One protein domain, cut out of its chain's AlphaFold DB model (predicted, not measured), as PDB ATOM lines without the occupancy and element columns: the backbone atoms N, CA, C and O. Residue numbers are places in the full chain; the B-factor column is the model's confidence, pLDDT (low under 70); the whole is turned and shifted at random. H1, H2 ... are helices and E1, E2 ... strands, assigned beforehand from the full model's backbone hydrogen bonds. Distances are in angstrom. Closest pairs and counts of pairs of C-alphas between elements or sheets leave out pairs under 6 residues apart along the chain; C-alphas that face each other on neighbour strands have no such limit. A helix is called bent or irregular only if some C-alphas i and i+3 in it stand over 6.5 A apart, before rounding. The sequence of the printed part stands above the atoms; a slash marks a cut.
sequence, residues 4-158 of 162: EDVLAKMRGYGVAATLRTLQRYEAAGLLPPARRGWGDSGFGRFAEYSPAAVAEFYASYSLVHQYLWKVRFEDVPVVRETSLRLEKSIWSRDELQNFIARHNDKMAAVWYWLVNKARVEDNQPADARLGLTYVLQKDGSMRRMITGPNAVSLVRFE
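This is residues 4 to 158 of the 162 residues of an uncharacterized protein of Veillonellaceae bacterium (UniProt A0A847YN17). Three crossing helices, H3, H4 and H6, make the core of an elongated body, with a two-stranded hairpin at each end of its long axis. The hairpin E1 E2 reaches away from the helices at one end, with H1 and H2 next to H3 on that side; the hairpin E3 E4 and the short helix H5 lie toward the other end. The printed part has 155 residues with six named helices and four named strands, in the order H1 H2 E1 E2 H3 H4 H5 H6 E3 E4. Both sheets are antiparallel pairs, and the class is mixed, helices and strands. The whole is compact, with a radius of gyration of the C-alphas of 16.7 A and spans of 55 by 31 by 27 A.

H1, residues 4 to 12, begins at C-alpha 4 (97.231, 152.204, 142.128), and H2 is residues 19 to 27. E1, residues 35 to 38, and E2, residues 45 to 48, follow. H3, residues 51 to 65, is 21.8 A long, from C-alpha 51 at (99.884, 142.761, 133.749). H4, residues 76 to 88, is 18.0 A long, and H5, residues 93 to 102, 14.3 A. H6, residues 104 to 121, is 25.5 A long and irregular: C-alphas 105 and 108 are 7.4 A apart. E3, residues 131 to 136, is 16.8 A long; E4, residues 142 to 147, is 15.7 A long and ends at C-alpha 147 (119.387, 143.328, 121.724).

H3 is the hub. It touches H6 at a steep tilt of 47 degrees, opposite ways, the closest C-alphas being those of Ala 55 and Lys 117, 4.7 A apart. H3 and H4 form a helical hairpin and touch, closest at the C-alphas of Ser 60 and Val 76, 6.5 A. With residues 53 to 58 alone, H3 touches H1, closest at Val 54 and Val 6, C-alphas 5.7 A apart. H2 is close to H3 but not clearly touching, with the C-alphas of Tyr 25 and Phe 57 closest at 7.3 A. H4 touches H6, closest at the C-alphas of Ser 83 and Val 110, 5.4 A, only just about perpendicular at 71 degrees. H4 and H5 are near each other. The closest C-alphas of H6 and E3 are those of Val 115 and Leu 132, 6.3 A apart. In the hairpin E1 E2, N 35 and O 48 are within hydrogen-bond range at 2.8 A; in the hairpin E3 E4, N 133 and O 145 are at 2.9 A. Every O i to N i+4 pair is within range in H1, H2, H4 and H5, against 10 of 11 in H3 and 12 of 14 in H6.

The two C-alphas farthest apart are those of Ser 41 and Glu 158, 56.0 A. The printed part has no cut and no long link. Mean pLDDT of the printed part is 86.4; residues 41 to 43 and 148 to 158 are under 70.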
ATOM      1  N   GLU A   4      96.114 151.671 141.335       93.62
ATOM      2  CA  GLU A   4      97.231 152.204 142.128       93.62
ATOM      3  C   GLU A   4      98.547 151.464 141.851       93.62
ATOM      4  O   GLU A   4      99.582 152.113 141.702       93.62
ATOM      5  N   ASP A   5      98.499 150.137 141.692       94.88
ATOM      6  CA  ASP A   5      99.666 149.312 141.352       94.88
ATOM      7  C   ASP A   5     100.190 149.645 139.950       94.88
ATOM      8  O   ASP A   5     101.401 149.720 139.726       94.88
ATOM      9  N   VAL A   6      99.278 149.875 138.995       95.44
ATOM     10  CA  VAL A   6      99.635 150.330 137.643       95.44
ATOM     11  C   VAL A   6     100.369 151.665 137.737       95.44
ATOM     12  O   VAL A   6     101.467 151.797 137.204       95.44
ATOM     13  N   LEU A   7      99.816 152.640 138.465       96.31
ATOM     14  CA  LEU A   7     100.437 153.958 138.621       96.31
ATOM     15  C   LEU A   7     101.773 153.901 139.371       96.31
ATOM     16  O   LEU A   7     102.693 154.640 139.027       96.31
ATOM     17  N   ALA A   8     101.910 153.023 140.366       95.25
ATOM     18  CA  ALA A   8     103.170 152.809 141.069       95.25
ATOM     19  C   ALA A   8     104.265 152.303 140.120       95.25
ATOM     20  O   ALA A   8     105.367 152.850 140.122       95.25
ATOM     21  N   LYS A   9     103.944 151.337 139.248       94.94
ATOM     22  CA  LYS A   9     104.871 150.881 138.203       94.94
ATOM     23  C   LYS A   9     105.223 151.998 137.224       94.94
ATOM     24  O   LYS A   9     106.396 152.191 136.934       94.94
ATOM     25  N   MET A  10     104.241 152.780 136.773       94.38
ATOM     26  CA  MET A  10     104.473 153.913 135.863       94.38
ATOM     27  C   MET A  10     105.428 154.957 136.458       94.38
ATOM     28  O   MET A  10     106.314 155.441 135.754       94.38
ATOM     29  N   ARG A  11     105.316 155.251 137.762       94.69
ATOM     30  CA  ARG A  11     106.269 156.128 138.464       94.69
ATOM     31  C   ARG A  11     107.697 155.585 138.424       94.69
ATOM     32  O   ARG A  11     108.620 156.368 138.239       94.69
ATOM     33  N   GLY A  12     107.870 154.265 138.530       91.88
ATOM     34  CA  GLY A  12     109.170 153.603 138.363       91.88
ATOM     35  C   GLY A  12     109.807 153.830 136.985       91.88
ATOM     36  O   GLY A  12     111.026 153.845 136.873       91.88
ATOM     37  N   TYR A  13     108.994 154.098 135.959       89.88
ATOM     38  CA  TYR A  13     109.451 154.466 134.615       89.88
ATOM     39  C   TYR A  13     109.495 155.986 134.366       89.88
ATOM     40  O   TYR A  13     109.543 156.427 133.216       89.88
ATOM     41  N   GLY A  14     109.433 156.804 135.423       90.06
ATOM     42  CA  GLY A  14     109.461 158.266 135.321       90.06
ATOM     43  C   GLY A  14     108.163 158.893 134.802       90.06
ATOM     44  O   GLY A  14     108.165 160.051 134.387       90.06
ATOM     45  N   VAL A  15     107.046 158.158 134.804       92.50
ATOM     46  CA  VAL A  15     105.751 158.662 134.328       92.50
ATOM     47  C   VAL A  15     104.878 159.126 135.491       92.50
ATOM     48  O   VAL A  15     104.428 158.336 136.324       92.50
ATOM     49  N   ALA A  16     104.562 160.421 135.498       89.88
ATOM     50  CA  ALA A  16     103.607 161.027 136.419       89.88
ATOM     51  C   ALA A  16     102.178 160.964 135.843       89.88
ATOM     52  O   ALA A  16     101.649 161.944 135.318       89.88
ATOM     53  N   ALA A  17     101.550 159.788 135.916       93.69
ATOM     54  CA  ALA A  17     100.152 159.589 135.530       93.69
ATOM     55  C   ALA A  17      99.210 159.585 136.747       93.69
ATOM     56  O   ALA A  17      99.581 159.176 137.847       93.69
ATOM     57  N   THR A  18      97.962 160.005 136.532       96.06
ATOM     58  CA  THR A  18      96.888 159.955 137.538       96.06
ATOM     59  C   THR A  18      95.909 158.818 137.238       96.06
ATOM     60  O   THR A  18      95.885 158.296 136.121       96.06
ATOM     61  N   LEU A  19      95.028 158.477 138.189       95.00
ATOM     62  CA  LEU A  19      93.931 157.528 137.932       95.00
ATOM     63  C   LEU A  19      93.022 158.006 136.792       95.00
ATOM     64  O   LEU A  19      92.611 157.204 135.961       95.00
ATOM     65  N   ARG A  20      92.776 159.320 136.693       95.75
ATOM     66  CA  ARG A  20      92.009 159.912 135.589       95.75
ATOM     67  C   ARG A  20      92.713 159.723 134.245       95.75
ATOM     68  O   ARG A  20      92.053 159.473 133.241       95.75
ATOM     69  N   THR A  21      94.044 159.817 134.218       96.50
ATOM     70  CA  THR A  21      94.845 159.523 133.020       96.50
ATOM     71  C   THR A  21      94.684 158.059 132.620       96.50
ATOM     72  O   THR A  21      94.355 157.791 131.470       96.50
ATOM     73  N   LEU A  22      94.846 157.125 133.563       96.50
ATOM     74  CA  LEU A  22      94.676 155.690 133.311       96.50
ATOM     75  C   LEU A  22      93.275 155.376 132.759       96.50
ATOM     76  O   LEU A  22      93.153 154.735 131.720       96.50
ATOM     77  N   GLN A  23      92.227 155.902 133.397       95.25
ATOM     78  CA  GLN A  23      90.838 155.730 132.962       95.25
ATOM     79  C   GLN A  23      90.580 156.328 131.573       95.25
ATOM     80  O   GLN A  23      89.888 155.715 130.766       95.25
ATOM     81  N   ARG A  24      91.152 157.501 131.263       97.25
ATOM     82  CA  ARG A  24      91.046 158.120 129.932       97.25
ATOM     83  C   ARG A  24      91.692 157.249 128.856       97.25
ATOM     84  O   ARG A  24      91.115 157.085 127.788       97.25
ATOM     85  N   TYR A  25      92.885 156.721 129.121       97.75
ATOM     86  CA  TYR A  25      93.583 155.845 128.179       97.75
ATOM     87  C   TYR A  25      92.829 154.524 127.990       97.75
ATOM     88  O   TYR A  25      92.735 154.030 126.871       97.75
ATOM     89  N   GLU A  26      92.246 153.981 129.059       96.75
ATOM     90  CA  GLU A  26      91.445 152.760 128.995       96.75
ATOM     91  C   GLU A  26      90.171 152.975 128.172       96.75
ATOM     92  O   GLU A  26      89.885 152.193 127.269       96.75
ATOM     93  N   ALA A  27      89.441 154.066 128.427       96.12
ATOM     94  CA  ALA A  27      88.244 154.431 127.671       96.12
ATOM     95  C   ALA A  27      88.538 154.662 126.179       96.12
ATOM     96  O   ALA A  27      87.683 154.406 125.338       96.12
ATOM     97  N   ALA A  28      89.751 155.112 125.849       96.56
ATOM     98  CA  ALA A  28      90.226 155.278 124.478       96.56
ATOM     99  C   ALA A  28      90.800 153.986 123.855       96.56
ATOM    100  O   ALA A  28      91.299 154.020 122.734       96.56
ATOM    101  N   GLY A  29      90.768 152.848 124.561       96.38
ATOM    102  CA  GLY A  29      91.265 151.566 124.052       96.38
ATOM    103  C   GLY A  29      92.789 151.483 123.911       96.38
ATOM    104  O   GLY A  29      93.290 150.657 123.147       96.38
ATOM    105  N   LEU A  30      93.538 152.322 124.637       97.12
ATOM    106  CA  LEU A  30      95.007 152.417 124.565       97.12
ATOM    107  C   LEU A  30      95.744 151.402 125.452       97.12
ATOM    108  O   LEU A  30      96.974 151.353 125.455       97.12
ATOM    109  N   LEU A  31      94.987 150.611 126.208       96.81
ATOM    110  CA  LEU A  31      95.426 149.469 127.002       96.81
ATOM    111  C   LEU A  31      94.269 148.457 127.091       96.81
ATOM    112  O   LEU A  31      93.127 148.813 126.780       96.81
ATOM    113  N   PRO A  32      94.518 147.208 127.522       96.00
ATOM    114  CA  PRO A  32      93.465 146.232 127.741       96.00
ATOM    115  C   PRO A  32      92.478 146.732 128.805       96.00
ATOM    116  O   PRO A  32      92.907 147.324 129.804       96.00
ATOM    117  N   PRO A  33      91.172 146.478 128.627       94.69
ATOM    118  CA  PRO A  33      90.169 146.898 129.591       94.69
ATOM    119  C   PRO A  33      90.369 146.180 130.928       94.69
ATOM    120  O   PRO A  33      90.705 144.993 130.978       94.69
ATOM    121  N   ALA A  34      90.125 146.892 132.024       95.12
ATOM    122  CA  ALA A  34      90.076 146.295 133.347       95.12
ATOM    123  C   ALA A  34      88.870 145.362 133.477       95.12
ATOM    124  O   ALA A  34      87.748 145.688 133.068       95.12
ATOM    125  N   ARG A  35      89.082 144.231 134.151       92.69
ATOM    126  CA  ARG A  35      87.996 143.390 134.645       92.69
ATOM    127  C   ARG A  35      87.268 144.156 135.742       92.69
ATOM    128  O   ARG A  35      87.880 144.561 136.729       92.69
ATOM    129  N   ARG A  36      85.968 144.361 135.560       91.25
ATOM    130  CA  ARG A  36      85.108 145.052 136.523       91.25
ATOM    131  C   ARG A  36      84.135 144.074 137.144       91.25
ATOM    132  O   ARG A  36      83.655 143.168 136.469       91.25
ATOM    133  N   GLY A  37      83.821 144.301 138.406       85.31
ATOM    134  CA  GLY A  37      82.819 143.526 139.114       85.31
ATOM    135  C   GLY A  37      82.370 144.212 140.393       85.31
ATOM    136  O   GLY A  37      82.829 145.304 140.743       85.31
ATOM    137  N   TRP A  38      81.448 143.541 141.069       82.25
ATOM    138  CA  TRP A  38      81.033 143.871 142.422       82.25
ATOM    139  C   TRP A  38      81.864 143.030 143.381       82.25
ATOM    140  O   TRP A  38      81.972 141.821 143.189       82.25
ATOM    141  N   GLY A  39      82.506 143.675 144.352       73.56
ATOM    142  CA  GLY A  39      83.133 142.960 145.453       73.56
ATOM    143  C   GLY A  39      82.074 142.346 146.365       73.56
ATOM    144  O   GLY A  39      80.907 142.748 146.329       73.56
ATOM    145  N   ASP A  40      82.495 141.402 147.202       73.12
ATOM    146  CA  ASP A  40      81.651 140.851 148.263       73.12
ATOM    147  C   ASP A  40      81.173 141.954 149.227       73.12
ATOM    148  O   ASP A  40      81.713 143.067 149.237       73.12
ATOM    149  N   SER A  41      80.142 141.657 150.029       58.69
ATOM    150  CA  SER A  41      79.489 142.590 150.962       58.69
ATOM    151  C   SER A  41      80.467 143.572 151.625       58.69
ATOM    152  O   SER A  41      81.271 143.192 152.471       58.69
ATOM    153  N   GLY A  42      80.380 144.849 151.234       67.69
ATOM    154  CA  GLY A  42      81.191 145.953 151.766       67.69
ATOM    155  C   GLY A  42      82.345 146.440 150.875       67.69
ATOM    156  O   GLY A  42      82.844 147.536 151.110       67.69
ATOM    157  N   PHE A  43      82.742 145.707 149.826       62.03
ATOM    158  CA  PHE A  43      83.912 146.055 148.997       62.03
ATOM    159  C   PHE A  43      83.634 146.970 147.788       62.03
ATOM    160  O   PHE A  43      84.568 147.381 147.099       62.03
ATOM    161  N   GLY A  44      82.378 147.347 147.538       78.00
ATOM    162  CA  GLY A  44      82.021 148.255 146.442       78.00
ATOM    163  C   GLY A  44      82.385 147.708 145.051       78.00
ATOM    164  O   GLY A  44      82.506 146.503 144.842       78.00
ATOM    165  N   ARG A  45      82.520 148.598 144.059       81.50
ATOM    166  CA  ARG A  45      82.934 148.226 142.694       81.50
ATOM    167  C   ARG A  45      84.453 148.099 142.622       81.50
ATOM    168  O   ARG A  45      85.153 148.994 143.090       81.50
ATOM    169  N   PHE A  46      84.955 147.063 141.954       86.56
ATOM    170  CA  PHE A  46      86.390 146.900 141.706       86.56
ATOM    171  C   PHE A  46      86.743 147.011 140.219       86.56
ATOM    172  O   PHE A  46      85.917 146.767 139.336       86.56
ATOM    173  N   ALA A  47      88.003 147.368 139.957       89.75
ATOM    174  CA  ALA A  47      88.619 147.355 138.637       89.75
ATOM    175  C   ALA A  47      90.006 146.708 138.733       89.75
ATOM    176  O   ALA A  47      90.894 147.206 139.428       89.75
ATOM    177  N   GLU A  48      90.180 145.594 138.031       93.94
ATOM    178  CA  GLU A  48      91.423 144.837 137.991       93.94
ATOM    179  C   GLU A  48      92.046 144.880 136.601       93.94
ATOM    180  O   GLU A  48      91.483 144.395 135.621       93.94
ATOM    181  N   TYR A  49      93.253 145.423 136.532       94.31
ATOM    182  CA  TYR A  49      94.058 145.490 135.322       94.31
ATOM    183  C   TYR A  49      94.937 144.244 135.185       94.31
ATOM    184  O   TYR A  49      95.498 143.749 136.175       94.31
ATOM    185  N   SER A  50      95.075 143.750 133.954       93.81
ATOM    186  CA  SER A  50      96.026 142.688 133.618       93.81
ATOM    187  C   SER A  50      97.470 143.208 133.676       93.81
ATOM    188  O   SER A  50      97.693 144.415 133.560       93.81
ATOM    189  N   PRO A  51      98.485 142.335 133.814       90.06
ATOM    190  CA  PRO A  51      99.884 142.761 133.749       90.06
ATOM    191  C   PRO A  51     100.237 143.496 132.443       90.06
ATOM    192  O   PRO A  51     100.950 144.499 132.479       90.06
ATOM    193  N   ALA A  52      99.659 143.062 131.315       93.69
ATOM    194  CA  ALA A  52      99.834 143.694 130.004       93.69
ATOM    195  C   ALA A  52      99.365 145.159 129.973       93.69
ATOM    196  O   ALA A  52      99.898 145.958 129.208       93.69
ATOM    197  N   ALA A  53      98.417 145.544 130.835       96.25
ATOM    198  CA  ALA A  53      97.927 146.915 130.898       96.25
ATOM    199  C   ALA A  53      99.011 147.928 131.265       96.25
ATOM    200  O   ALA A  53      98.967 149.041 130.760       96.25
ATOM    201  N   VAL A  54      99.999 147.559 132.085       96.50
ATOM    202  CA  VAL A  54     101.111 148.466 132.415       96.50
ATOM    203  C   VAL A  54     101.970 148.718 131.183       96.50
ATOM    204  O   VAL A  54     102.297 149.862 130.887       96.50
ATOM    205  N   ALA A  55     102.308 147.651 130.457       96.62
ATOM    206  CA  ALA A  55     103.177 147.726 129.294       96.62
ATOM    207  C   ALA A  55     102.522 148.493 128.144       96.62
ATOM    208  O   ALA A  55     103.123 149.410 127.591       96.62
ATOM    209  N   GLU A  56     101.261 148.184 127.841       98.00
ATOM    210  CA  GLU A  56     100.510 148.895 126.807       98.00
ATOM    211  C   GLU A  56     100.202 150.343 127.217       98.00
ATOM    212  O   GLU A  56     100.286 151.242 126.381       98.00
ATOM    213  N   PHE A  57      99.923 150.612 128.502       97.88
ATOM    214  CA  PHE A  57      99.731 151.982 128.981       97.88
ATOM    215  C   PHE A  57     101.012 152.807 128.856       97.88
ATOM    216  O   PHE A  57     100.962 153.926 128.352       97.88
ATOM    217  N   TYR A  58     102.161 152.256 129.255       96.56
ATOM    218  CA  TYR A  58     103.450 152.927 129.107       96.56
ATOM    219  C   TYR A  58     103.810 153.177 127.643       96.56
ATOM    220  O   TYR A  58     104.204 154.291 127.296       96.56
ATOM    221  N   ALA A  59     103.619 152.188 126.770       95.44
ATOM    222  CA  ALA A  59     103.869 152.328 125.341       95.44
ATOM    223  C   ALA A  59     103.004 153.431 124.708       95.44
ATOM    224  O   ALA A  59     103.516 154.320 124.023       95.44
ATOM    225  N   SER A  60     101.703 153.433 125.008       97.25
ATOM    226  CA  SER A  60     100.762 154.444 124.525       97.25
ATOM    227  C   SER A  60     101.055 155.833 125.104       97.25
ATOM    228  O   SER A  60     101.033 156.821 124.375       97.25
ATOM    229  N   TYR A  61     101.377 155.930 126.398       96.00
ATOM    230  CA  TYR A  61     101.738 157.196 127.042       96.00
ATOM    231  C   TYR A  61     103.011 157.790 126.432       96.00
ATOM    232  O   TYR A  61     103.081 158.989 126.151       96.00
ATOM    233  N   SER A  62     104.007 156.943 126.174       92.75
ATOM    234  CA  SER A  62     105.287 157.357 125.608       92.75
ATOM    235  C   SER A  62     105.123 157.926 124.198       92.75
ATOM    236  O   SER A  62     105.774 158.916 123.879       92.75
ATOM    237  N   LEU A  63     104.217 157.384 123.372       92.44
ATOM    238  CA  LEU A  63     103.920 157.949 122.047       92.44
ATOM    239  C   LEU A  63     103.368 159.377 122.095       92.44
ATOM    240  O   LEU A  63     103.706 160.201 121.245       92.44
ATOM    241  N   VAL A  64     102.522 159.667 123.082       93.56
ATOM    242  CA  VAL A  64     101.853 160.970 123.211       93.56
ATOM    243  C   VAL A  64     102.783 162.004 123.845       93.56
ATOM    244  O   VAL A  64     102.775 163.177 123.467       93.56
ATOM    245  N   HIS A  65     103.578 161.587 124.831       89.56
ATOM    246  CA  HIS A  65     104.275 162.515 125.721       89.56
ATOM    247  C   HIS A  65     105.798 162.543 125.554       89.56
ATOM    248  O   HIS A  65     106.401 163.571 125.858       89.56
ATOM    249  N   GLN A  66     106.418 161.458 125.085       82.25
ATOM    250  CA  GLN A  66     107.881 161.293 125.068       82.25
ATOM    251  C   GLN A  66     108.458 161.082 123.664       82.25
ATOM    252  O   GLN A  66     109.649 161.290 123.450       82.25
ATOM    253  N   TYR A  67     107.631 160.685 122.700       73.06
ATOM    254  CA  TYR A  67     108.063 160.482 121.327       73.06
ATOM    255  C   TYR A  67     108.425 161.806 120.657       73.06
ATOM    256  O   TYR A  67     107.683 162.787 120.750       73.06
ATOM    257  N   LEU A  68     109.548 161.813 119.935       72.25
ATOM    258  CA  LEU A  68     110.112 163.017 119.323       72.25
ATOM    259  C   LEU A  68     109.135 163.694 118.348       72.25
ATOM    260  O   LEU A  68     109.108 164.917 118.254       72.25
ATOM    261  N   TRP A  69     108.291 162.903 117.675       74.94
ATOM    262  CA  TRP A  69     107.280 163.386 116.728       74.94
ATOM    263  C   TRP A  69     105.846 163.330 117.265       74.94
ATOM    264  O   TRP A  69     104.928 163.328 116.457       74.94
ATOM    265  N   LYS A  70     105.663 163.249 118.596       76.12
ATOM    266  CA  LYS A  70     104.384 163.235 119.341       76.12
ATOM    267  C   LYS A  70     103.163 162.803 118.519       76.12
ATOM    268  O   LYS A  70     102.539 163.608 117.830       76.12
ATOM    269  N   VAL A  71     102.775 161.539 118.660       89.44
ATOM    270  CA  VAL A  71     101.571 161.016 118.001       89.44
ATOM    271  C   VAL A  71     100.335 161.636 118.649       89.44
ATOM    272  O   VAL A  71     100.247 161.715 119.879       89.44
ATOM    273  N   ARG A  72      99.373 162.082 117.833       92.81
ATOM    274  CA  ARG A  72      98.106 162.609 118.349       92.81
ATOM    275  C   ARG A  72      97.373 161.514 119.115       92.81
ATOM    276  O   ARG A  72      97.401 160.350 118.726       92.81
ATOM    277  N   PHE A  73      96.716 161.885 120.209       94.69
ATOM    278  CA  PHE A  73      96.093 160.929 121.127       94.69
ATOM    279  C   PHE A  73      95.080 160.012 120.418       94.69
ATOM    280  O   PHE A  73      95.011 158.822 120.711       94.69
ATOM    281  N   GLU A  74      94.342 160.562 119.458       95.69
ATOM    282  CA  GLU A  74      93.358 159.879 118.619       95.69
ATOM    283  C   GLU A  74      93.950 158.876 117.616       95.69
ATOM    284  O   GLU A  74      93.239 157.969 117.193       95.69
ATOM    285  N   ASP A  75      95.238 158.987 117.272       95.19
ATOM    286  CA  ASP A  75      95.907 158.086 116.322       95.19
ATOM    287  C   ASP A  75      96.563 156.882 117.029       95.19
ATOM    288  O   ASP A  75      96.850 155.854 116.408       95.19
ATOM    289  N   VAL A  76      96.775 156.968 118.348       96.44
ATOM    290  CA  VAL A  76      97.394 155.900 119.152       96.44
ATOM    291  C   VAL A  76      96.620 154.570 119.122       96.44
ATOM    292  O   VAL A  76      97.289 153.535 119.066       96.44
ATOM    293  N   PRO A  77      95.266 154.521 119.118       97.19
ATOM    294  CA  PRO A  77      94.538 153.255 119.014       97.19
ATOM    295  C   PRO A  77      94.931 152.455 117.767       97.19
ATOM    296  O   PRO A  77      95.145 151.249 117.865       97.19
ATOM    297  N   VAL A  78      95.111 153.134 116.627       96.12
ATOM    298  CA  VAL A  78      95.538 152.505 115.368       96.12
ATOM    299  C   VAL A  78      96.958 151.967 115.500       96.12
ATOM    300  O   VAL A  78      97.216 150.825 115.135       96.12
ATOM    301  N   VAL A  79      97.880 152.741 116.084       96.44
ATOM    302  CA  VAL A  79      99.261 152.281 116.311       96.44
ATOM    303  C   VAL A  79      99.291 151.047 117.212       96.44
ATOM    304  O   VAL A  79      99.993 150.083 116.903       96.44
ATOM    305  N   ARG A  80      98.507 151.039 118.296       97.38
ATOM    306  CA  ARG A  80      98.366 149.886 119.194       97.38
ATOM    307  C   ARG A  80      97.817 148.671 118.453       97.38
ATOM    308  O   ARG A  80      98.373 147.586 118.588       97.38
ATOM    309  N   GLU A  81      96.751 148.834 117.677       97.06
ATOM    310  CA  GLU A  81      96.155 147.745 116.902       97.06
ATOM    311  C   GLU A  81      97.161 147.154 115.906       97.06
ATOM    312  O   GLU A  81      97.389 145.943 115.910       97.06
ATOM    313  N   THR A  82      97.825 148.001 115.113       96.31
ATOM    314  CA  THR A  82      98.863 147.583 114.162       96.31
ATOM    315  C   THR A  82     100.007 146.856 114.873       96.31
ATOM    316  O   THR A  82     100.445 145.804 114.411       96.31
ATOM    317  N   SER A  83     100.449 147.364 116.026       95.50
ATOM    318  CA  SER A  83     101.519 146.758 116.828       95.50
ATOM    319  C   SER A  83     101.131 145.379 117.366       95.50
ATOM    320  O   SER A  83     101.884 144.418 117.232       95.50
ATOM    321  N   LEU A  84      99.932 145.255 117.941       96.00
ATOM    322  CA  LEU A  84      99.436 143.989 118.477       96.00
ATOM    323  C   LEU A  84      99.184 142.961 117.373       96.00
ATOM    324  O   LEU A  84      99.451 141.779 117.581       96.00
ATOM    325  N   ARG A  85      98.689 143.397 116.210       95.44
ATOM    326  CA  ARG A  85      98.519 142.534 115.040       95.44
ATOM    327  C   ARG A  85      99.865 142.013 114.549       95.44
ATOM    328  O   ARG A  85      99.986 140.821 114.300       95.44
ATOM    329  N   LEU A  86     100.882 142.873 114.479       92.31
ATOM    330  CA  LEU A  86     102.233 142.452 114.124       92.31
ATOM    331  C   LEU A  86     102.753 141.354 115.071       92.31
ATOM    332  O   LEU A  86     103.255 140.346 114.586       92.31
ATOM    333  N   GLU A  87     102.608 141.521 116.392       90.25
ATOM    334  CA  GLU A  87     103.117 140.552 117.382       90.25
ATOM    335  C   GLU A  87     102.324 139.241 117.449       90.25
ATOM    336  O   GLU A  87     102.908 138.196 117.720       90.25
ATOM    337  N   LYS A  88     100.996 139.287 117.280       89.94
ATOM    338  CA  LYS A  88     100.109 138.149 117.591       89.94
ATOM    339  C   LYS A  88      99.661 137.348 116.372       89.94
ATOM    340  O   LYS A  88      99.119 136.259 116.548       89.94
ATOM    341  N   SER A  89      99.809 137.885 115.165       91.62
ATOM    342  CA  SER A  89      99.407 137.185 113.946       91.62
ATOM    343  C   SER A  89     100.462 136.180 113.484       91.62
ATOM    344  O   SER A  89     101.656 136.337 113.736       91.62
ATOM    345  N   ILE A  90      99.984 135.154 112.782       90.62
ATOM    346  CA  ILE A  90     100.809 134.265 111.970       90.62
ATOM    347  C   ILE A  90     100.926 134.889 110.583       90.62
ATOM    348  O   ILE A  90      99.928 135.357 110.032       90.62
ATOM    349  N   TRP A  91     102.137 134.908 110.042       88.88
ATOM    350  CA  TRP A  91     102.458 135.540 108.775       88.88
ATOM    351  C   TRP A  91     103.191 134.571 107.856       88.88
ATOM    352  O   TRP A  91     104.140 133.902 108.258       88.88
ATOM    353  N   SER A  92     102.843 134.579 106.577       89.62
ATOM    354  CA  SER A  92     103.830 134.294 105.540       89.62
ATOM    355  C   SER A  92     104.755 135.502 105.338       89.62
ATOM    356  O   SER A  92     104.447 136.637 105.721       89.62
ATOM    357  N   ARG A  93     105.902 135.273 104.688       85.56
ATOM    358  CA  ARG A  93     106.844 136.344 104.332       85.56
ATOM    359  C   ARG A  93     106.161 137.465 103.540       85.56
ATOM    360  O   ARG A  93     106.354 138.638 103.861       85.56
ATOM    361  N   ASP A  94     105.369 137.101 102.538       87.50
ATOM    362  CA  ASP A  94     104.738 138.057 101.628       87.50
ATOM    363  C   ASP A  94     103.635 138.853 102.332       87.50
ATOM    364  O   ASP A  94     103.517 140.063 102.141       87.50
ATOM    365  N   GLU A  95     102.854 138.214 103.207       92.31
ATOM    366  CA  GLU A  95     101.849 138.913 104.015       92.31
ATOM    367  C   GLU A  95     102.491 139.919 104.967       92.31
ATOM    368  O   GLU A  95     101.998 141.042 105.079       92.31
ATOM    369  N   LEU A  96     103.604 139.552 105.612       89.12
ATOM    370  CA  LEU A  96     104.330 140.452 106.505       89.12
ATOM    371  C   LEU A  96     104.888 141.661 105.744       89.12
ATOM    372  O   LEU A  96     104.723 142.801 106.182       89.12
ATOM    373  N   GLN A  97     105.515 141.433 104.587       88.25
ATOM    374  CA  GLN A  97     106.035 142.513 103.745       88.25
ATOM    375  C   GLN A  97     104.915 143.450 103.286       88.25
ATOM    376  O   GLN A  97     105.032 144.671 103.422       88.25
ATOM    377  N   ASN A  98     103.798 142.891 102.819       91.44
ATOM    378  CA  ASN A  98     102.627 143.664 102.417       91.44
ATOM    379  C   ASN A  98     102.017 144.437 103.589       91.44
ATOM    380  O   ASN A  98     101.588 145.580 103.422       91.44
ATOM    381  N   PHE A  99     101.980 143.844 104.782       92.06
ATOM    382  CA  PHE A  99     101.482 144.499 105.983       92.06
ATOM    383  C   PHE A  99     102.323 145.722 106.349       92.06
ATOM    384  O   PHE A  99     101.759 146.797 106.559       92.06
ATOM    385  N   ILE A 100     103.651 145.578 106.360       90.31
ATOM    386  CA  ILE A 100     104.586 146.675 106.640       90.31
ATOM    387  C   ILE A 100     104.452 147.770 105.579       90.31
ATOM    388  O   ILE A 100     104.317 148.941 105.926       90.31
ATOM    389  N   ALA A 101     104.423 147.398 104.295       90.06
ATOM    390  CA  ALA A 101     104.295 148.352 103.197       90.06
ATOM    391  C   ALA A 101     103.001 149.180 103.293       90.06
ATOM    392  O   ALA A 101     103.032 150.396 103.117       90.06
ATOM    393  N   ARG A 102     101.873 148.545 103.645       93.12
ATOM    394  CA  ARG A 102     100.572 149.218 103.819       93.12
ATOM    395  C   ARG A 102     100.511 150.174 105.013       93.12
ATOM    396  O   ARG A 102      99.621 151.014 105.042       93.12
ATOM    397  N   HIS A 103     101.414 150.039 105.983       91.75
ATOM    398  CA  HIS A 103     101.447 150.858 107.201       91.75
ATOM    399  C   HIS A 103     102.730 151.686 107.320       91.75
ATOM    400  O   HIS A 103     103.057 152.144 108.415       91.75
ATOM    401  N   ASN A 104     103.475 151.863 106.221       88.31
ATOM    402  CA  ASN A 104     104.796 152.495 106.215       88.31
ATOM    403  C   ASN A 104     104.816 153.865 106.922       88.31
ATOM    404  O   ASN A 104     105.748 154.169 107.663       88.31
ATOM    405  N   ASP A 105     103.749 154.649 106.759       88.00
ATOM    406  CA  ASP A 105     103.540 155.958 107.389       88.00
ATOM    407  C   ASP A 105     103.486 155.904 108.927       88.00
ATOM    408  O   ASP A 105     103.878 156.854 109.603       88.00
ATOM    409  N   LYS A 106     103.035 154.781 109.494       88.88
ATOM    410  CA  LYS A 106     102.862 154.568 110.940       88.88
ATOM    411  C   LYS A 106     103.956 153.713 111.555       88.88
ATOM    412  O   LYS A 106     104.053 153.657 112.782       88.88
ATOM    413  N   MET A 107     104.782 153.052 110.741       89.69
ATOM    414  CA  MET A 107     105.737 152.066 111.243       89.69
ATOM    415  C   MET A 107     106.692 152.657 112.279       89.69
ATOM    416  O   MET A 107     106.951 152.012 113.285       89.69
ATOM    417  N   ALA A 108     107.142 153.905 112.122       88.88
ATOM    418  CA  ALA A 108     107.994 154.551 113.123       88.88
ATOM    419  C   ALA A 108     107.335 154.626 114.520       88.88
ATOM    420  O   ALA A 108     107.992 154.356 115.529       88.88
ATOM    421  N   ALA A 109     106.033 154.925 114.582       92.06
ATOM    422  CA  ALA A 109     105.265 154.927 115.825       92.06
ATOM    423  C   ALA A 109     105.007 153.501 116.341       92.06
ATOM    424  O   ALA A 109     105.123 153.262 117.540       92.06
ATOM    425  N   VAL A 110     104.721 152.546 115.448       93.00
ATOM    426  CA  VAL A 110     104.575 151.116 115.790       93.00
ATOM    427  C   VAL A 110     105.842 150.593 116.463       93.00
ATOM    428  O   VAL A 110     105.777 149.992 117.531       93.00
ATOM    429  N   TRP A 111     107.014 150.888 115.903       89.69
ATOM    430  CA  TRP A 111     108.290 150.458 116.470       89.69
ATOM    431  C   TRP A 111     108.562 151.061 117.829       89.69
ATOM    432  O   TRP A 111     108.911 150.346 118.768       89.69
ATOM    433  N   TYR A 112     108.337 152.365 117.958       90.12
ATOM    434  CA  TYR A 112     108.491 153.035 119.235       90.12
ATOM    435  C   TYR A 112     107.541 152.464 120.296       90.12
ATOM    436  O   TYR A 112     107.942 152.261 121.443       90.12
ATOM    437  N   TRP A 113     106.297 152.155 119.920       93.81
ATOM    438  CA  TRP A 113     105.326 151.533 120.815       93.81
ATOM    439  C   TRP A 113     105.788 150.145 121.269       93.81
ATOM    440  O   TRP A 113     105.823 149.875 122.469       93.81
ATOM    441  N   LEU A 114     106.224 149.292 120.338       93.31
ATOM    442  CA  LEU A 114     106.701 147.938 120.635       93.31
ATOM    443  C   LEU A 114     107.942 147.934 121.534       93.31
ATOM    444  O   LEU A 114     108.004 147.154 122.482       93.31
ATOM    445  N   VAL A 115     108.893 148.844 121.303       90.81
ATOM    446  CA  VAL A 115     110.078 149.008 122.164       90.81
ATOM    447  C   VAL A 115     109.677 149.376 123.591       90.81
ATOM    448  O   VAL A 115     110.166 148.772 124.545       90.81
ATOM    449  N   ASN A 116     108.762 150.331 123.763       91.44
ATOM    450  CA  ASN A 116     108.320 150.747 125.095       91.44
ATOM    451  C   ASN A 116     107.441 149.691 125.779       91.44
ATOM    452  O   ASN A 116     107.510 149.538 126.997       91.44
ATOM    453  N   LYS A 117     106.668 148.908 125.019       94.31
ATOM    454  CA  LYS A 117     105.954 147.743 125.555       94.31
ATOM    455  C   LYS A 117     106.942 146.692 126.067       94.31
ATOM    456  O   LYS A 117     106.846 146.287 127.224       94.31
ATOM    457  N   ALA A 118     107.919 146.309 125.242       91.44
ATOM    458  CA  ALA A 118     108.949 145.333 125.598       91.44
ATOM    459  C   ALA A 118     109.772 145.786 126.812       91.44
ATOM    460  O   ALA A 118     110.027 144.990 127.708       91.44
ATOM    461  N   ARG A 119     110.097 147.084 126.907       90.19
ATOM    462  CA  ARG A 119     110.768 147.667 128.078       90.19
ATOM    463  C   ARG A 119     110.066 147.304 129.384       90.19
ATOM    464  O   ARG A 119     110.727 146.900 130.333       90.19
ATOM    465  N   VAL A 120     108.743 147.448 129.428       93.25
ATOM    466  CA  VAL A 120     107.976 147.169 130.644       93.25
ATOM    467  C   VAL A 120     107.804 145.675 130.881       93.25
ATOM    468  O   VAL A 120     107.896 145.232 132.023       93.25
ATOM    469  N   GLU A 121     107.545 144.898 129.829       93.31
ATOM    470  CA  GLU A 121     107.387 143.442 129.942       93.31
ATOM    471  C   GLU A 121     108.668 142.770 130.446       93.31
ATOM    472  O   GLU A 121     108.603 141.885 131.297       93.31
ATOM    473  N   ASP A 122     109.819 143.259 129.988       90.38
ATOM    474  CA  ASP A 122     111.134 142.698 130.287       90.38
ATOM    475  C   ASP A 122     111.863 143.461 131.418       90.38
ATOM    476  O   ASP A 122     113.068 143.288 131.609       90.38
ATOM    477  N   ASN A 123     111.135 144.299 132.177       90.81
ATOM    478  CA  ASN A 123     111.599 145.088 133.334       90.81
ATOM    479  C   ASN A 123     112.913 145.858 133.097       90.81
ATOM    480  O   ASN A 123     113.801 145.893 133.951       90.81
ATOM    481  N   GLN A 124     113.045 146.472 131.926       88.38
ATOM    482  CA  GLN A 124     114.224 147.246 131.549       88.38
ATOM    483  C   GLN A 124     114.146 148.680 132.107       88.38
ATOM    484  O   GLN A 124     113.073 149.280 132.062       88.38
ATOM    485  N   PRO A 125     115.255 149.278 132.584       84.50
ATOM    486  CA  PRO A 125     115.265 150.661 133.070       84.50
ATOM    487  C   PRO A 125     114.744 151.685 132.045       84.50
ATOM    488  O   PRO A 125     114.871 151.505 130.831       84.50
ATOM    489  N   ALA A 126     114.179 152.797 132.524       78.00
ATOM    490  CA  ALA A 126     113.619 153.850 131.665       78.00
ATOM    491  C   ALA A 126     114.669 154.556 130.781       78.00
ATOM    492  O   ALA A 126     114.347 155.065 129.706       78.00
ATOM    493  N   ASP A 127     115.924 154.574 131.214       77.62
ATOM    494  CA  ASP A 127     117.075 155.136 130.510       77.62
ATOM    495  C   ASP A 127     117.849 154.091 129.687       77.62
ATOM    496  O   ASP A 127     118.764 154.443 128.938       77.62
ATOM    497  N   ALA A 128     117.460 152.812 129.757       79.31
ATOM    498  CA  ALA A 128     118.112 151.755 129.000       79.31
ATOM    499  C   ALA A 128     117.925 151.953 127.490       79.31
ATOM    500  O   ALA A 128     116.806 152.119 126.984       79.31
ATOM    501  N   ARG A 129     119.037 151.871 126.752       75.38
ATOM    502  CA  ARG A 129     119.028 151.762 125.291       75.38
ATOM    503  C   ARG A 129     118.672 150.330 124.913       75.38
ATOM    504  O   ARG A 129     119.403 149.406 125.258       75.38
ATOM    505  N   LEU A 130     117.551 150.168 124.218       74.94
ATOM    506  CA  LEU A 130     117.017 148.870 123.818       74.94
ATOM    507  C   LEU A 130     116.951 148.800 122.297       74.94
ATOM    508  O   LEU A 130     116.341 149.665 121.669       74.94
ATOM    509  N   GLY A 131     117.548 147.760 121.720       78.75
ATOM    510  CA  GLY A 131     117.246 147.341 120.359       78.75
ATOM    511  C   GLY A 131     116.200 146.230 120.388       78.75
ATOM    512  O   GLY A 131     116.245 145.349 121.249       78.75
ATOM    513  N   LEU A 132     115.266 146.251 119.440       81.19
ATOM    514  CA  LEU A 132     114.240 145.220 119.314       81.19
ATOM    515  C   LEU A 132     114.319 144.566 117.938       81.19
ATOM    516  O   LEU A 132     114.284 145.245 116.911       81.19
ATOM    517  N   THR A 133     114.413 143.242 117.932       83.12
ATOM    518  CA  THR A 133     114.417 142.433 116.714       83.12
ATOM    519  C   THR A 133     113.212 141.510 116.733       83.12
ATOM    520  O   THR A 133     112.976 140.809 117.718       83.12
ATOM    521  N   TYR A 134     112.471 141.495 115.629       83.25
ATOM    522  CA  TYR A 134     111.427 140.510 115.382       83.25
ATOM    523  C   TYR A 134     111.869 139.570 114.264       83.25
ATOM    524  O   TYR A 134     112.268 140.022 113.191       83.25
ATOM    525  N   VAL A 135     111.789 138.268 114.526       83.56
ATOM    526  CA  VAL A 135     112.157 137.202 113.590       83.56
ATOM    527  C   VAL A 135     110.908 136.411 113.235       83.56
ATOM    528  O   VAL A 135     110.229 135.906 114.128       83.56
ATOM    529  N   LEU A 136     110.632 136.283 111.938       85.12
ATOM    530  CA  LEU A 136     109.582 135.402 111.441       85.12
ATOM    531  C   LEU A 136     110.056 133.948 111.535       85.12
ATOM    532  O   LEU A 136     111.076 133.584 110.948       85.12
ATOM    533  N   GLN A 137     109.342 133.127 112.295       86.38
ATOM    534  CA  GLN A 137     109.643 131.710 112.469       86.38
ATOM    535  C   GLN A 137     109.059 130.869 111.322       86.38
ATOM    536  O   GLN A 137     108.223 131.334 110.549       86.38
ATOM    537  N   LYS A 138     109.489 129.603 111.209       83.81
ATOM    538  CA  LYS A 138     109.008 128.677 110.161       83.81
ATOM    539  C   LYS A 138     107.505 128.404 110.232       83.81
ATOM    540  O   LYS A 138     106.893 128.137 109.207       83.81
ATOM    541  N   ASP A 139     106.925 128.469 111.426       84.44
ATOM    542  CA  ASP A 139     105.482 128.334 111.656       84.44
ATOM    543  C   ASP A 139     104.704 129.637 111.384       84.44
ATOM    544  O   ASP A 139     103.495 129.693 111.593       84.44
ATOM    545  N   GLY A 140     105.398 130.684 110.925       83.62
ATOM    546  CA  GLY A 140     104.852 132.004 110.638       83.62
ATOM    547  C   GLY A 140     104.655 132.891 111.869       83.62
ATOM    548  O   GLY A 140     104.197 134.023 111.731       83.62
ATOM    549  N   SER A 141     104.994 132.431 113.072       87.88
ATOM    550  CA  SER A 141     104.913 133.260 114.276       87.88
ATOM    551  C   SER A 141     106.064 134.269 114.358       87.88
ATOM    552  O   SER A 141     107.138 134.084 113.778       87.88
ATOM    553  N   MET A 142     105.846 135.365 115.087       87.81
ATOM    554  CA  MET A 142     106.861 136.395 115.305       87.81
ATOM    555  C   MET A 142     107.562 136.184 116.646       87.81
ATOM    556  O   MET A 142     106.957 136.320 117.709       87.81
ATOM    557  N   ARG A 143     108.871 135.924 116.610       85.19
ATOM    558  CA  ARG A 143     109.711 135.852 117.809       85.19
ATOM    559  C   ARG A 143     110.399 137.184 118.066       85.19
ATOM    560  O   ARG A 143     111.171 137.661 117.238       85.19
ATOM    561  N   ARG A 144     110.167 137.752 119.248       87.81
ATOM    562  CA  ARG A 144     110.832 138.969 119.726       87.81
ATOM    563  C   ARG A 144     112.153 138.648 120.428       87.81
ATOM    564  O   ARG A 144     112.221 137.708 121.217       87.81
ATOM    565  N   MET A 145     113.178 139.460 120.187       84.06
ATOM    566  CA  MET A 145     114.461 139.429 120.893       84.06
ATOM    567  C   MET A 145     114.887 140.850 121.271       84.06
ATOM    568  O   MET A 145     114.901 141.742 120.421       84.06
ATOM    569  N   ILE A 146     115.261 141.050 122.537       78.31
ATOM    570  CA  ILE A 146     115.928 142.280 122.979       78.31
ATOM    571  C   ILE A 146     117.413 142.166 122.647       78.31
ATOM    572  O   ILE A 146     118.068 141.188 123.007       78.31
ATOM    573  N   THR A 147     117.951 143.182 121.981       71.69
ATOM    574  CA  THR A 147     119.387 143.328 121.724       71.69
ATOM    575  C   THR A 147     119.957 144.415 122.643       71.69
ATOM    576  O   THR A 147     119.333 145.455 122.856       71.69
ATOM    577  N   GLY A 148     121.099 144.113 123.273       56.09
ATOM    578  CA  GLY A 148     121.664 144.863 124.403       56.09
ATOM    579  C   GLY A 148     122.280 146.239 124.071       56.09
ATOM    580  O   GLY A 148     122.218 146.700 122.932       56.09
ATOM    581  N   PRO A 149     122.932 146.889 125.057       49.66
ATOM    582  CA  PRO A 149     123.181 148.342 125.105       49.66
ATOM    583  C   PRO A 149     124.157 148.915 124.057       49.66
ATOM    584  O   PRO A 149     124.261 150.135 123.938       49.66
ATOM    585  N   ASN A 150     124.828 148.061 123.273       45.47
ATOM    586  CA  ASN A 150     125.682 148.457 122.144       45.47
ATOM    587  C   ASN A 150     124.986 148.329 120.776       45.47
ATOM    588  O   ASN A 150     125.612 148.550 119.740       45.47
ATOM    589  N   ALA A 151     123.700 147.973 120.739       42.47
ATOM    590  CA  ALA A 151     122.929 147.966 119.507       42.47
ATOM    591  C   ALA A 151     122.482 149.394 119.157       42.47
ATOM    592  O   ALA A 151     121.584 149.953 119.784       42.47
ATOM    593  N   VAL A 152     123.048 149.978 118.099       37.50
ATOM    594  CA  VAL A 152     122.281 150.948 117.310       37.50
ATOM    595  C   VAL A 152     121.341 150.127 116.440       37.50
ATOM    596  O   VAL A 152     121.756 149.550 115.439       37.50
ATOM    597  N   SER A 153     120.073 150.026 116.819       41.22
ATOM    598  CA  SER A 153     119.024 149.627 115.881       41.22
ATOM    599  C   SER A 153     117.712 150.276 116.285       41.22
ATOM    600  O   SER A 153     117.103 149.896 117.279       41.22
ATOM    601  N   LEU A 154     117.284 151.256 115.480       43.09
ATOM    602  CA  LEU A 154     115.939 151.821 115.552       43.09
ATOM    603  C   LEU A 154     114.890 150.767 115.140       43.09
ATOM    604  O   LEU A 154     113.788 150.815 115.663       43.09
ATOM    605  N   VAL A 155     115.266 149.811 114.268       48.09
ATOM    606  CA  VAL A 155     114.626 148.519 113.920       48.09
ATOM    607  C   VAL A 155     115.640 147.684 113.130       48.09
ATOM    608  O   VAL A 155     116.345 148.255 112.298       48.09
ATOM    609  N   ARG A 156     115.684 146.350 113.287       48.62
ATOM    610  CA  ARG A 156     116.319 145.480 112.276       48.62
ATOM    611  C   ARG A 156     115.463 144.253 111.954       48.62
ATOM    612  O   ARG A 156     115.131 143.474 112.844       48.62
ATOM    613  N   PHE A 157     115.128 144.122 110.671       45.25
ATOM    614  CA  PHE A 157     114.460 142.973 110.060       45.25
ATOM    615  C   PHE A 157     115.491 142.114 109.337       45.25
ATOM    616  O   PHE A 157     116.158 142.609 108.431       45.25
ATOM    617  N   GLU A 158     115.578 140.830 109.672       40.41
ATOM    618  CA  GLU A 158     116.294 139.849 108.854       40.41
ATOM    619  C   GLU A 158     115.380 138.655 108.579       40.41
ATOM    620  O   GLU A 158     114.841 138.030 109.493       40.41
TER     621      GLU A 158